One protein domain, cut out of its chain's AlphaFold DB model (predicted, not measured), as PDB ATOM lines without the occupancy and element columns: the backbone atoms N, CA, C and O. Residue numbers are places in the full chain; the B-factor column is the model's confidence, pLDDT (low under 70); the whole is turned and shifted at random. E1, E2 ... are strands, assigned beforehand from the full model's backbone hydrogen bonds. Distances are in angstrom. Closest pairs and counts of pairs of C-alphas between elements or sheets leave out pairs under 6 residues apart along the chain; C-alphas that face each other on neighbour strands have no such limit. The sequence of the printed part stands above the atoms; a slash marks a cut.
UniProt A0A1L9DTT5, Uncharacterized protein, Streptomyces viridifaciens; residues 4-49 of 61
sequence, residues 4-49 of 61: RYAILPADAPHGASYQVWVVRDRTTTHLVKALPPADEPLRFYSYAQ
ATOM      1  N   ARG A   4     245.281 231.378 235.375       88.31
ATOM      2  CA  ARG A   4     245.116 230.045 235.986       88.31
ATOM      3  C   ARG A   4     244.171 229.158 235.181       88.31
ATOM      4  O   ARG A   4     244.388 227.954 235.095       88.31
ATOM      5  N   TYR A   5     243.142 229.741 234.581       92.62
ATOM      6  CA  TYR A   5     242.139 229.011 233.819       92.62
ATOM      7  C   TYR A   5     242.276 229.245 232.315       92.62
ATOM      8  O   TYR A   5     242.596 230.343 231.867       92.62
ATOM      9  N   ALA A   6     241.999 228.207 231.529       93.12
ATOM     10  CA  ALA A   6     241.852 228.276 230.081       93.12
ATOM     11  C   ALA A   6     240.403 227.980 229.694       93.12
ATOM     12  O   ALA A   6     239.831 227.010 230.187       93.12
ATOM     13  N   ILE A   7     239.838 228.774 228.788       95.19
ATOM     14  CA  ILE A   7     238.529 228.502 228.186       95.19
ATOM     15  C   ILE A   7     238.764 227.670 226.928       95.19
ATOM     16  O   ILE A   7     239.573 228.050 226.082       95.19
ATOM     17  N   LEU A   8     238.081 226.535 226.818       94.94
ATOM     18  CA  LEU A   8     238.206 225.603 225.700       94.94
ATOM     19  C   LEU A   8     236.825 225.363 225.074       94.94
ATOM     20  O   LEU A   8     235.845 225.286 225.823       94.94
ATOM     21  N   PRO A   9     236.717 225.234 223.740       93.88
ATOM     22  CA  PRO A   9     235.497 224.729 223.123       93.88
ATOM     23  C   PRO A   9     235.276 223.269 223.541       93.88
ATOM     24  O   PRO A   9     236.235 222.520 223.735       93.88
ATOM     25  N   ALA A  10     234.017 222.874 223.689       90.69
ATOM     26  CA  ALA A  10     233.611 221.517 224.024       90.69
ATOM     27  C   ALA A  10     232.437 221.072 223.156       90.69
ATOM     28  O   ALA A  10     231.650 221.896 222.681       90.69
ATOM     29  N   ASP A  11     232.304 219.758 222.999       86.62
ATOM     30  CA  ASP A  11     231.158 219.170 222.324       86.62
ATOM     31  C   ASP A  11     229.876 219.439 223.111       86.62
ATOM     32  O   ASP A  11     229.817 219.315 224.343       86.62
ATOM     33  N   ALA A  12     228.830 219.813 222.380       80.12
ATOM     34  CA  ALA A  12     227.525 219.992 222.973       80.12
ATOM     35  C   ALA A  12     226.955 218.634 223.407       80.12
ATOM     36  O   ALA A  12     227.014 217.659 222.648       80.12
ATOM     37  N   PRO A  13     226.361 218.548 224.607       76.94
ATOM     38  CA  PRO A  13     225.695 217.327 225.023       76.94
ATOM     39  C   PRO A  13     224.560 216.984 224.044       76.94
ATOM     40  O   PRO A  13     223.819 217.860 223.598       76.94
ATOM     41  N   HIS A  14     224.419 215.693 223.729       77.38
ATOM     42  CA  HIS A  14     223.361 215.136 222.871       77.38
ATOM     43  C   HIS A  14     223.359 215.620 221.408       77.38
ATOM     44  O   HIS A  14     222.316 215.602 220.758       77.38
ATOM     45  N   GLY A  15     224.511 216.034 220.866       68.06
ATOM     46  CA  GLY A  15     224.630 216.388 219.444       68.06
ATOM     47  C   GLY A  15     223.925 217.691 219.069       68.06
ATOM     48  O   GLY A  15     223.565 217.893 217.911       68.06
ATOM     49  N   ALA A  16     223.695 218.569 220.045       75.88
ATOM     50  CA  ALA A  16     223.089 219.863 219.791       75.88
ATOM     51  C   ALA A  16     224.022 220.781 218.978       75.88
ATOM     52  O   ALA A  16     225.239 220.762 219.136       75.88
ATOM     53  N   SER A  17     223.449 221.635 218.129       80.62
ATOM     54  CA  SER A  17     224.219 222.481 217.201       80.62
ATOM     55  C   SER A  17     224.746 223.789 217.810       80.62
ATOM     56  O   SER A  17     225.196 224.665 217.072       80.62
ATOM     57  N   TYR A  18     224.652 223.975 219.129       82.62
ATOM     58  CA  TYR A  18     225.128 225.188 219.798       82.62
ATOM     59  C   TYR A  18     226.556 225.022 220.326       82.62
ATOM     60  O   TYR A  18     226.987 223.929 220.684       82.62
ATOM     61  N   GLN A  19     227.297 226.128 220.402       89.50
ATOM     62  CA  GLN A  19     228.654 226.126 220.948       89.50
ATOM     63  C   GLN A  19     228.629 225.979 222.470       89.50
ATOM     64  O   GLN A  19     227.887 226.680 223.160       89.50
ATOM     65  N   VAL A  20     229.487 225.105 222.990       93.31
ATOM     66  CA  VAL A  20     229.703 224.922 224.425       93.31
ATOM     67  C   VAL A  20     231.154 225.220 224.756       93.31
ATOM     68  O   VAL A  20     232.067 224.915 223.992       93.31
ATOM     69  N   TRP A  21     231.359 225.825 225.917       95.38
ATOM     70  CA  TRP A  21     232.666 226.164 226.450       95.38
ATOM     71  C   TRP A  21     232.844 225.510 227.812       95.38
ATOM     72  O   TRP A  21     231.924 225.495 228.627       95.38
ATOM     73  N   VAL A  22     234.037 224.996 228.071       95.00
ATOM     74  CA  VAL A  22     234.445 224.466 229.376       95.00
ATOM     75  C   VAL A  22     235.687 225.194 229.854       95.00
ATOM     76  O   VAL A  22     236.379 225.865 229.083       95.00
ATOM     77  N   VAL A  23     235.984 225.052 231.139       94.88
ATOM     78  CA  VAL A  23     237.158 225.668 231.751       94.88
ATOM     79  C   VAL A  23     238.136 224.592 232.204       94.88
ATOM     80  O   VAL A  23     237.753 223.659 232.904       94.88
ATOM     81  N   ARG A  24     239.410 224.730 231.827       94.00
ATOM     82  CA  ARG A  24     240.525 223.903 232.311       94.00
ATOM     83  C   ARG A  24     241.354 224.686 233.320       94.00
ATOM     84  O   ARG A  24     241.813 225.782 233.003       94.00
ATOM     85  N   ASP A  25     241.602 224.115 234.492       91.88
ATOM     86  CA  ASP A  25     242.625 224.619 235.413       91.88
ATOM     87  C   ASP A  25     244.008 224.254 234.843       91.88
ATOM     88  O   ASP A  25     244.315 223.086 234.610       91.88
ATOM     89  N   ARG A  26     244.836 225.257 234.534       90.06
ATOM     90  CA  ARG A  26     246.179 225.059 233.966       90.06
ATOM     91  C   ARG A  26     247.175 224.513 234.988       90.06
ATOM     92  O   ARG A  26     248.179 223.950 234.568       90.06
ATOM     93  N   THR A  27     246.903 224.653 236.282       89.12
ATOM     94  CA  THR A  27     247.747 224.141 237.366       89.12
ATOM     95  C   THR A  27     247.568 222.637 237.533       89.12
ATOM     96  O   THR A  27     248.548 221.910 237.645       89.12
ATOM     97  N   THR A  28     246.322 222.153 237.525       89.69
ATOM     98  CA  THR A  28     246.015 220.717 237.685       89.69
ATOM     99  C   THR A  28     245.836 219.990 236.358       89.69
ATOM    100  O   THR A  28     245.757 218.768 236.339       89.69
ATOM    101  N   THR A  29     245.746 220.724 235.246       90.00
ATOM    102  CA  THR A  29     245.396 220.237 233.899       90.00
ATOM    103  C   THR A  29     243.998 219.620 233.773       90.00
ATOM    104  O   THR A  29     243.621 219.177 232.688       90.00
ATOM    105  N   HIS A  30     243.188 219.648 234.835       91.06
ATOM    106  CA  HIS A  30     241.839 219.087 234.855       91.06
ATOM    107  C   HIS A  30     240.778 220.106 234.427       91.06
ATOM    108  O   HIS A  30     240.944 221.319 234.584       91.06
ATOM    109  N   LEU A  31     239.656 219.605 233.905       92.25
ATOM    110  CA  LEU A  31     238.463 220.423 233.702       92.25
ATOM    111  C   LEU A  31     237.842 220.785 235.053       92.25
ATOM    112  O   LEU A  31     237.738 219.948 235.952       92.25
ATOM    113  N   VAL A  32     237.412 222.037 235.177       91.69
ATOM    114  CA  VAL A  32     236.601 222.496 236.302       91.69
ATOM    115  C   VAL A  32     235.275 221.749 236.246       91.69
ATOM    116  O   VAL A  32     234.587 221.779 235.226       91.69
ATOM    117  N   LYS A  33     234.931 221.068 237.336       90.25
ATOM    118  CA  LYS A  33     233.671 220.333 237.465       90.25
ATOM    119  C   LYS A  33     232.544 221.265 237.896       90.25
ATOM    120  O   LYS A  33     232.783 222.266 238.577       90.25
ATOM    121  N   ALA A  34     231.319 220.933 237.505       84.88
ATOM    122  CA  ALA A  34     230.147 221.519 238.139       84.88
ATOM    123  C   ALA A  34     230.123 221.140 239.634       84.88
ATOM    124  O   ALA A  34     230.743 220.160 240.049       84.88
ATOM    125  N   LEU A  35     229.457 221.950 240.465       75.19
ATOM    126  CA  LEU A  35     229.351 221.653 241.895       75.19
ATOM    127  C   LEU A  35     228.742 220.252 242.111       75.19
ATOM    128  O   LEU A  35     227.921 219.814 241.298       75.19
ATOM    129  N   PRO A  36     229.122 219.551 243.197       68.69
ATOM    130  CA  PRO A  36     228.570 218.241 243.510       68.69
ATOM    131  C   PRO A  36     227.034 218.254 243.459       68.69
ATOM    132  O   PRO A  36     226.425 219.226 243.918       68.69
ATOM    133  N   PRO A  37     226.399 217.195 242.924       64.50
ATOM    134  CA  PRO A  37     226.951 215.850 242.708       64.50
ATOM    135  C   PRO A  37     227.510 215.569 241.298       64.50
ATOM    136  O   PRO A  37     227.740 214.410 240.965       64.50
ATOM    137  N   ALA A  38     227.704 216.573 240.441       66.50
ATOM    138  CA  ALA A  38     228.068 216.320 239.048       66.50
ATOM    139  C   ALA A  38     229.575 216.045 238.857       66.50
ATOM    140  O   ALA A  38     230.413 216.910 239.096       66.50
ATOM    141  N   ASP A  39     229.918 214.861 238.334       77.19
ATOM    142  CA  ASP A  39     231.259 214.563 237.791       77.19
ATOM    143  C   ASP A  39     231.523 215.236 236.433       77.19
ATOM    144  O   ASP A  39     232.629 215.181 235.892       77.19
ATOM    145  N   GLU A  40     230.503 215.885 235.879       85.19
ATOM    146  CA  GLU A  40     230.568 216.556 234.594       85.19
ATOM    147  C   GLU A  40     231.348 217.879 234.649       85.19
ATOM    148  O   GLU A  40     231.346 218.583 235.668       85.19
ATOM    149  N   PRO A  41     231.988 218.272 233.533       90.56
ATOM    150  CA  PRO A  41     232.619 219.577 233.436       90.56
ATOM    151  C   PRO A  41     231.581 220.698 233.560       90.56
ATOM    152  O   PRO A  41     230.457 220.595 233.066       90.56
ATOM    153  N   LEU A  42     231.987 221.807 234.171       92.12
ATOM    154  CA  LEU A  42     231.224 223.043 234.177       92.12
ATOM    155  C   LEU A  42     231.159 223.591 232.745       92.12
ATOM    156  O   LEU A  42     232.177 223.993 232.174       92.12
ATOM    157  N   ARG A  43     229.956 223.578 232.168       92.19
ATOM    158  CA  ARG A  43     229.682 224.013 230.794       92.19
ATOM    159  C   ARG A  43     229.098 225.421 230.775       92.19
ATOM    160  O   ARG A  43     228.269 225.776 231.610       92.19
ATOM    161  N   PHE A  44     229.483 226.188 229.766       93.31
ATOM    162  CA  PHE A  44     228.956 227.511 229.466       93.31
ATOM    163  C   PHE A  44     228.440 227.538 228.031       93.31
ATOM    164  O   PHE A  44     229.118 227.085 227.112       93.31
ATOM    165  N   TYR A  45     227.268 228.131 227.828       92.19
ATOM    166  CA  TYR A  45     226.643 228.270 226.505       92.19
ATOM    167  C   TYR A  45     226.988 229.611 225.833       92.19
ATOM    168  O   TYR A  45     226.421 229.986 224.812       92.19
ATOM    169  N   SER A  46     227.927 230.355 226.423       92.62
ATOM    170  CA  SER A  46     228.480 231.595 225.892       92.62
ATOM    171  C   SER A  46     229.921 231.762 226.361       92.62
ATOM    172  O   SER A  46     230.222 231.596 227.547       92.62
ATOM    173  N   TYR A  47     230.807 232.159 225.446       93.06
ATOM    174  CA  TYR A  47     232.199 232.466 225.778       93.06
ATOM    175  C   TYR A  47     232.299 233.584 226.825       93.06
ATOM    176  O   TYR A  47     233.124 233.524 227.733       93.06
ATOM    177  N   ALA A  48     231.420 234.589 226.746       95.06
ATOM    178  CA  ALA A  48     231.406 235.706 227.687       95.06
ATOM    179  C   ALA A  48     231.089 235.249 229.121       95.06
ATOM    180  O   ALA A  48     231.678 235.763 230.069       95.06
ATOM    181  N   GLN A  49     230.210 234.253 229.283       94.75
ATOM    182  CA  GLN A  49     229.912 233.670 230.594       94.75
ATOM    183  C   GLN A  49     231.108 232.887 231.146       94.75
ATOM    184  O   GLN A  49     231.450 233.057 232.316       94.75
TER     185      GLN A  49
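AT A GLANCE: This is residues 4 to 49 of the 61 residues of an uncharacterized protein of Streptomyces viridifaciens (UniProt A0A1L9DTT5). This domain has little regular structure: a two-stranded hairpin, E1 and E2, with a long tail, residues 26 to 49, that loops out and folds back. The tail returns to E2, where residues 43 to 44 pair antiparallel with residues 21 to 22. The printed part has 46 residues with no named helix and two named strands, E1 then E2, antiparallel; 12 residues are in them, and the class is all strand. It is compact, radius of gyration of the C-alphas 10.7 A, spanning 31 by 24 by 16 A.

IN THESE COORDINATES: E1, residues 5 to 10, begins at C-alpha 5 (242.139, 229.011, 233.819) and is 15.0 A long. E2, residues 20 to 25, is 17.0 A long and ends at C-alpha 25 (242.625, 224.619, 235.413).

HOW THE PARTS SIT: E1 and E2 form a hairpin at 147 degrees between directions, with N 6 and O 24 within hydrogen-bond range at 2.8 A. C-alphas 9 and 21 face each other at 4.6 A.

THE WHOLE: The C-alphas farthest apart, Ser 17 and Thr 27, are 31.0 A apart. The printed part has no cut, and the E1 to E2 link is short. pLDDT is under 70 at residues 15 and 36 to 38.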